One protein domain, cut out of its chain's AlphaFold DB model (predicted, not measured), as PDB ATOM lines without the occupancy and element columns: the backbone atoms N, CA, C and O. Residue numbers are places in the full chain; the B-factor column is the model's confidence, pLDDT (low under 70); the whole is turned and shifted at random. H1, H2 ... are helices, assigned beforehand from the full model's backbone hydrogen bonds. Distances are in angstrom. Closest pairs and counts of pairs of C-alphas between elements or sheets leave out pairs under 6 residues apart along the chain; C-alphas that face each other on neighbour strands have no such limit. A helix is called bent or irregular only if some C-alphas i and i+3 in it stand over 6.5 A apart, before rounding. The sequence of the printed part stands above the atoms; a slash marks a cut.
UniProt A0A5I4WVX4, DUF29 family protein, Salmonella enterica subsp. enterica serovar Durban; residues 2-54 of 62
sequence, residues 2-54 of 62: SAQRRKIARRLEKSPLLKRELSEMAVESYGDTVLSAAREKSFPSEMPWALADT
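What this domain is: This is residues 2 to 54 of the 62 residues of the protein "DUF29 family protein" of Salmonella enterica subsp. enterica serovar Durban (UniProt A0A5I4WVX4). The long helix H2 makes the longest axis, and H1 meets its first end at a corner, like a bent L. Beyond its other end, residues 37 to 50 fold back along H2 to the short H3. The printed part has 53 residues, with three named helices in the order H1, H2, H3 and no named strand; the class is all helix. It is loose, with a radius of gyration of the C-alphas of 13.4 A, and elongated, spanning 39 by 24 by 13 A.

Where its parts are: H2, residues 16 to 36, is 30.5 A long and starts at C-alpha 16 (30.728, 80.619, -26.073). H1, residues 3 to 13, is 15.8 A long. H3, residues 51 to 54, ends at C-alpha 54 (24.844, 87.526, -11.881).

How they stand to each other: H2, with residues 18 to 19 alone, and H1 touch only at the corner, only just, with 3 pairs of C-alphas within 8 A; the closest, Leu 12 and Lys 19, are 5.2 A apart. They run opposite ways at a steep tilt of 63 degrees. H2, with residues 22 to 26 alone, only just touches H3, with 3 such pairs; the closest C-alphas, Ser 23 and Leu 51, are 5.9 A apart. H1 and H3 are only just apart, at 8.1 A. Every O i to N i+4 pair in H1 and H2 is within hydrogen-bond range; H3 is too short for one.

The domain as a whole: The C-alphas farthest apart, Lys 14 and Arg 39, are 40.0 A apart. The printed part has no cut; the link H2 to H3 is long. No printed residue is under 70 in pLDDT.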
ATOM      1  N   SER A   2      33.796  91.708  -7.262       82.00
ATOM      2  CA  SER A   2      34.929  90.901  -6.775       82.00
ATOM      3  C   SER A   2      35.852  90.511  -7.944       82.00
ATOM      4  O   SER A   2      35.413  90.349  -9.089       82.00
ATOM      5  N   ALA A   3      37.152  90.343  -7.684       85.81
ATOM      6  CA  ALA A   3      38.116  89.945  -8.716       85.81
ATOM      7  C   ALA A   3      37.757  88.600  -9.385       85.81
ATOM      8  O   ALA A   3      38.062  88.396 -10.563       85.81
ATOM      9  N   GLN A   4      37.063  87.717  -8.661       86.19
ATOM     10  CA  GLN A   4      36.633  86.411  -9.155       86.19
ATOM     11  C   GLN A   4      35.531  86.529 -10.208       86.19
ATOM     12  O   GLN A   4      35.698  85.970 -11.291       86.19
ATOM     13  N   ARG A   5      34.476  87.324  -9.963       86.56
ATOM     14  CA  ARG A   5      33.412  87.543 -10.963       86.56
ATOM     15  C   ARG A   5      33.995  88.082 -12.277       86.56
ATOM     16  O   ARG A   5      33.644  87.599 -13.348       86.56
ATOM     17  N   ARG A   6      34.997  88.976 -12.210       87.62
ATOM     18  CA  ARG A   6      35.674  89.533 -13.411       87.62
ATOM     19  C   ARG A   6      36.497  88.501 -14.158       87.62
ATOM     20  O   ARG A   6      36.665  88.589 -15.372       87.62
ATOM     21  N   LYS A   7      37.101  87.564 -13.434       90.25
ATOM     22  CA  LYS A   7      37.871  86.477 -14.036       90.25
ATOM     23  C   LYS A   7      36.942  85.494 -14.751       90.25
ATOM     24  O   LYS A   7      37.262  85.081 -15.861       90.25
ATOM     25  N   ILE A   8      35.802  85.178 -14.140       89.69
ATOM     26  CA  ILE A   8      34.785  84.281 -14.700       89.69
ATOM     27  C   ILE A   8      34.148  84.907 -15.942       89.69
ATOM     28  O   ILE A   8      34.208  84.295 -17.002       89.69
ATOM     29  N   ALA A   9      33.664  86.152 -15.865       88.81
ATOM     30  CA  ALA A   9      33.074  86.854 -17.009       88.81
ATOM     31  C   ALA A   9      34.009  86.850 -18.236       88.81
ATOM     32  O   ALA A   9      33.639  86.357 -19.300       88.81
ATOM     33  N   ARG A  10      35.278  87.247 -18.053       90.75
ATOM     34  CA  ARG A  10      36.295  87.226 -19.124       90.75
ATOM     35  C   ARG A  10      36.586  85.827 -19.674       90.75
ATOM     36  O   ARG A  10      36.995  85.692 -20.825       90.75
ATOM     37  N   ARG A  11      36.458  84.776 -18.858       90.56
ATOM     38  CA  ARG A  11      36.654  83.389 -19.310       90.56
ATOM     39  C   ARG A  11      35.479  82.925 -20.166       90.56
ATOM     40  O   ARG A  11      35.716  82.265 -21.175       90.56
ATOM     41  N   LEU A  12      34.261  83.292 -19.781       90.25
ATOM     42  CA  LEU A  12      33.037  82.944 -20.498       90.25
ATOM     43  C   LEU A  12      32.897  83.709 -21.815       90.25
ATOM     44  O   LEU A  12      32.469  83.127 -22.804       90.25
ATOM     45  N   GLU A  13      33.351  84.963 -21.882       88.69
ATOM     46  CA  GLU A  13      33.444  85.709 -23.149       88.69
ATOM     47  C   GLU A  13      34.340  85.006 -24.177       88.69
ATOM     48  O   GLU A  13      34.047  85.000 -25.369       88.69
ATOM     49  N   LYS A  14      35.421  84.368 -23.715       93.31
ATOM     50  CA  LYS A  14      36.363  83.634 -24.573       93.31
ATOM     51  C   LYS A  14      35.888  82.227 -24.947       93.31
ATOM     52  O   LYS A  14      36.567  81.558 -25.719       93.31
ATOM     53  N   SER A  15      34.782  81.746 -24.379       93.44
ATOM     54  CA  SER A  15      34.284  80.389 -24.613       93.44
ATOM     55  C   SER A  15      32.752  80.366 -24.680       93.44
ATOM     56  O   SER A  15      32.086  80.128 -23.670       93.44
ATOM     57  N   PRO A  16      32.178  80.586 -25.878       89.56
ATOM     58  CA  PRO A  16      30.728  80.619 -26.073       89.56
ATOM     59  C   PRO A  16      30.036  79.299 -25.710       89.56
ATOM     60  O   PRO A  16      28.937  79.317 -25.162       89.56
ATOM     61  N   LEU A  17      30.693  78.164 -25.976       93.25
ATOM     62  CA  LEU A  17      30.183  76.833 -25.626       93.25
ATOM     63  C   LEU A  17      30.055  76.668 -24.111       93.25
ATOM     64  O   LEU A  17      28.979  76.333 -23.630       93.25
ATOM     65  N   LEU A  18      31.113  77.002 -23.366       91.19
ATOM     66  CA  LEU A  18      31.111  76.927 -21.904       91.19
ATOM     67  C   LEU A  18      30.075  77.875 -21.288       91.19
ATOM     68  O   LEU A  18      29.433  77.542 -20.298       91.19
ATOM     69  N   LYS A  19      29.895  79.065 -21.874       91.25
ATOM     70  CA  LYS A  19      28.851  80.004 -21.448       91.25
ATOM     71  C   LYS A  19      27.454  79.398 -21.607       91.25
ATOM     72  O   LYS A  19      26.632  79.565 -20.707       91.25
ATOM     73  N   ARG A  20      27.184  78.730 -22.734       92.38
ATOM     74  CA  ARG A  20      25.900  78.061 -22.984       92.38
ATOM     75  C   ARG A  20      25.673  76.915 -22.000       92.38
ATOM     76  O   ARG A  20      24.672  76.937 -21.302       92.38
ATOM     77  N   GLU A  21      26.636  76.006 -21.890       94.69
ATOM     78  CA  GLU A  21      26.563  74.834 -21.008       94.69
ATOM     79  C   GLU A  21      26.309  75.233 -19.548       94.69
ATOM     80  O   GLU A  21      25.386  74.737 -18.914       94.69
ATOM     81  N   LEU A  22      27.041  76.224 -19.028       92.31
ATOM     82  CA  LEU A  22      26.813  76.709 -17.664       92.31
ATOM     83  C   LEU A  22      25.449  77.380 -17.483       92.31
ATOM     84  O   LEU A  22      24.894  77.338 -16.388       92.31
ATOM     85  N   SER A  23      24.919  78.018 -18.528       91.19
ATOM     86  CA  SER A  23      23.585  78.624 -18.467       91.19
ATOM     87  C   SER A  23      22.498  77.548 -18.430       91.19
ATOM     88  O   SER A  23      21.549  77.688 -17.669       91.19
ATOM     89  N   GLU A  24      22.659  76.468 -19.198       93.00
ATOM     90  CA  GLU A  24      21.772  75.296 -19.183       93.00
ATOM     91  C   GLU A  24      21.804  74.612 -17.805       93.00
ATOM     92  O   GLU A  24      20.761  74.472 -17.168       93.00
ATOM     93  N   MET A  25      23.001  74.330 -17.275       94.38
ATOM     94  CA  MET A  25      23.173  73.744 -15.938       94.38
ATOM     95  C   MET A  25      22.557  74.603 -14.824       94.38
ATOM     96  O   MET A  25      22.017  74.073 -13.854       94.38
ATOM     97  N   ALA A  26      22.645  75.934 -14.933       92.38
ATOM     98  CA  ALA A  26      22.059  76.837 -13.946       92.38
ATOM     99  C   ALA A  26      20.525  76.741 -13.924       92.38
ATOM    100  O   ALA A  26      19.935  76.733 -12.845       92.38
ATOM    101  N   VAL A  27      19.889  76.626 -15.093       91.38
ATOM    102  CA  VAL A  27      18.431  76.463 -15.203       91.38
ATOM    103  C   VAL A  27      17.990  75.112 -14.642       91.38
ATOM    104  O   VAL A  27      17.042  75.067 -13.863       91.38
ATOM    105  N   GLU A  28      18.693  74.030 -14.984       92.12
ATOM    106  CA  GLU A  28      18.409  72.689 -14.453       92.12
ATOM    107  C   GLU A  28      18.515  72.663 -12.923       92.12
ATOM    108  O   GLU A  28      17.572  72.273 -12.234       92.12
ATOM    109  N   SER A  29      19.618  73.186 -12.380       92.94
ATOM    110  CA  SER A  29      19.838  73.253 -10.932       92.94
ATOM    111  C   SER A  29      18.813  74.140 -10.217       92.94
ATOM    112  O   SER A  29      18.398  73.831  -9.095       92.94
ATOM    113  N   TYR A  30      18.373  75.234 -10.849       91.69
ATOM    114  CA  TYR A  30      17.292  76.052 -10.307       91.69
ATOM    115  C   TYR A  30      15.974  75.270 -10.276       91.69
ATOM    116  O   TYR A  30      15.276  75.310  -9.267       91.69
ATOM    117  N   GLY A  31      15.664  74.498 -11.322       89.75
ATOM    118  CA  GLY A  31      14.499  73.609 -11.364       89.75
ATOM    119  C   GLY A  31      14.478  72.599 -10.213       89.75
ATOM    120  O   GLY A  31      13.465  72.472  -9.525       89.75
ATOM    121  N   ASP A  32      15.610  71.961  -9.916       90.75
ATOM    122  CA  ASP A  32      15.739  71.063  -8.757       90.75
ATOM    123  C   ASP A  32      15.499  71.794  -7.428       90.75
ATOM    124  O   ASP A  32      14.898  71.255  -6.490       90.75
ATOM    125  N   THR A  33      15.935  73.052  -7.357       90.06
ATOM    126  CA  THR A  33      15.711  73.911  -6.192       90.06
ATOM    127  C   THR A  33      14.232  74.261  -6.050       90.06
ATOM    128  O   THR A  33      13.708  74.159  -4.946       90.06
ATOM    129  N   VAL A  34      13.525  74.575  -7.143       88.88
ATOM    130  CA  VAL A  34      12.066  74.797  -7.152       88.88
ATOM    131  C   VAL A  34      11.324  73.559  -6.658       88.88
ATOM    132  O   VAL A  34      10.427  73.671  -5.824       88.88
ATOM    133  N   LEU A  35      11.709  72.367  -7.124       87.44
ATOM    134  CA  LEU A  35      11.110  71.109  -6.670       87.44
ATOM    135  C   LEU A  35      11.364  70.862  -5.177       87.44
ATOM    136  O   LEU A  35      10.464  70.438  -4.452       87.44
ATOM    137  N   SER A  36      12.570  71.171  -4.700       85.38
ATOM    138  CA  SER A  36      12.933  71.053  -3.282       85.38
ATOM    139  C   SER A  36      12.194  72.078  -2.414       85.38
ATOM    140  O   SER A  36      11.745  71.763  -1.310       85.38
ATOM    141  N   ALA A  37      12.008  73.286  -2.940       85.81
ATOM    142  CA  ALA A  37      11.300  74.393  -2.317       85.81
ATOM    143  C   ALA A  37       9.787  74.361  -2.580       85.81
ATOM    144  O   ALA A  37       9.090  75.283  -2.179       85.81
ATOM    145  N   ALA A  38       9.233  73.295  -3.176       74.88
ATOM    146  CA  ALA A  38       7.810  73.201  -3.532       74.88
ATOM    147  C   ALA A  38       6.843  73.343  -2.335       74.88
ATOM    148  O   ALA A  38       5.636  73.508  -2.510       74.88
ATOM    149  N   ARG A  39       7.363  73.261  -1.104       74.00
ATOM    150  CA  ARG A  39       6.616  73.502   0.139       74.00
ATOM    151  C   ARG A  39       6.584  74.977   0.554       74.00
ATOM    152  O   ARG A  39       5.755  75.344   1.385       74.00
ATOM    153  N   GLU A  40       7.458  75.813   0.003       75.06
ATOM    154  CA  GLU A  40       7.518  77.246   0.270       75.06
ATOM    155  C   GLU A  40       6.605  78.013  -0.687       75.06
ATOM    156  O   GLU A  40       6.690  77.907  -1.906       75.06
ATOM    157  N   LYS A  41       5.718  78.834  -0.123       70.75
ATOM    158  CA  LYS A  41       4.694  79.572  -0.881       70.75
ATOM    159  C   LYS A  41       5.251  80.745  -1.701       70.75
ATOM    160  O   LYS A  41       4.500  81.343  -2.466       70.75
ATOM    161  N   SER A  42       6.516  81.106  -1.493       80.44
ATOM    162  CA  SER A  42       7.154  82.315  -2.028       80.44
ATOM    163  C   SER A  42       8.365  82.038  -2.919       80.44
ATOM    164  O   SER A  42       8.989  82.995  -3.373       80.44
ATOM    165  N   PHE A  43       8.722  80.773  -3.166       84.12
ATOM    166  CA  PHE A  43       9.862  80.468  -4.026       84.12
ATOM    167  C   PHE A  43       9.484  80.671  -5.506       84.12
ATOM    168  O   PHE A  43       8.463  80.127  -5.940       84.12
ATOM    169  N   PRO A  44      10.252  81.442  -6.302       86.31
ATOM    170  CA  PRO A  44       9.904  81.691  -7.697       86.31
ATOM    171  C   PRO A  44       9.988  80.405  -8.521       86.31
ATOM    172  O   PRO A  44      11.002  79.711  -8.478       86.31
ATOM    173  N   SER A  45       8.947  80.111  -9.304       85.19
ATOM    174  CA  SER A  45       8.850  78.894 -10.126       85.19
ATOM    175  C   SER A  45       9.830  78.852 -11.299       85.19
ATOM    176  O   SER A  45      10.104  77.782 -11.830       85.19
ATOM    177  N   GLU A  46      10.349  80.007 -11.706       85.56
ATOM    178  CA  GLU A  46      11.336  80.159 -12.772       85.56
ATOM    179  C   GLU A  46      12.498  81.013 -12.269       85.56
ATOM    180  O   GLU A  46      12.326  81.835 -11.365       85.56
ATOM    181  N   MET A  47      13.684  80.812 -12.848       87.31
ATOM    182  CA  MET A  47      14.879  81.560 -12.466       87.31
ATOM    183  C   MET A  47      14.701  83.038 -12.861       87.31
ATOM    184  O   MET A  47      14.596  83.331 -14.052       87.31
ATOM    185  N   PRO A  48      14.678  83.984 -11.901       86.38
ATOM    186  CA  PRO A  48      14.285  85.370 -12.176       86.38
ATOM    187  C   PRO A  48      15.387  86.210 -12.842       86.38
ATOM    188  O   PRO A  48      15.153  87.355 -13.221       86.38
ATOM    189  N   TRP A  49      16.593  85.661 -12.981       87.50
ATOM    190  CA  TRP A  49      17.757  86.312 -13.576       87.50
ATOM    191  C   TRP A  49      18.495  85.335 -14.482       87.50
ATOM    192  O   TRP A  49      18.497  84.135 -14.227       87.50
ATOM    193  N   ALA A  50      19.172  85.820 -15.524       87.62
ATOM    194  CA  ALA A  50      20.074  84.970 -16.290       87.62
ATOM    195  C   ALA A  50      21.411  84.814 -15.551       87.62
ATOM    196  O   ALA A  50      21.866  85.720 -14.851       87.62
ATOM    197  N   LEU A  51      22.123  83.705 -15.783       86.38
ATOM    198  CA  LEU A  51      23.474  83.519 -15.234       86.38
ATOM    199  C   LEU A  51      24.404  84.691 -15.597       86.38
ATOM    200  O   LEU A  51      25.228  85.112 -14.789       86.38
ATOM    201  N   ALA A  52      24.253  85.250 -16.801       85.62
ATOM    202  CA  ALA A  52      25.019  86.409 -17.242       85.62
ATOM    203  C   ALA A  52      24.761  87.662 -16.389       85.62
ATOM    204  O   ALA A  52      25.698  88.427 -16.160       85.62
ATOM    205  N   ASP A  53      23.539  87.846 -15.884       86.44
ATOM    206  CA  ASP A  53      23.192  88.994 -15.049       86.44
ATOM    207  C   ASP A  53      23.925  88.927 -13.711       86.44
ATOM    208  O   ASP A  53      24.489  89.927 -13.284       86.44
ATOM    209  N   THR A  54      24.084  87.730 -13.134       85.88
ATOM    210  CA  THR A  54      24.844  87.526 -11.881       85.88
ATOM    211  C   THR A  54      26.315  87.941 -11.951       85.88
ATOM    212  O   THR A  54      26.975  88.177 -10.930       85.88
TER     213      THR A  54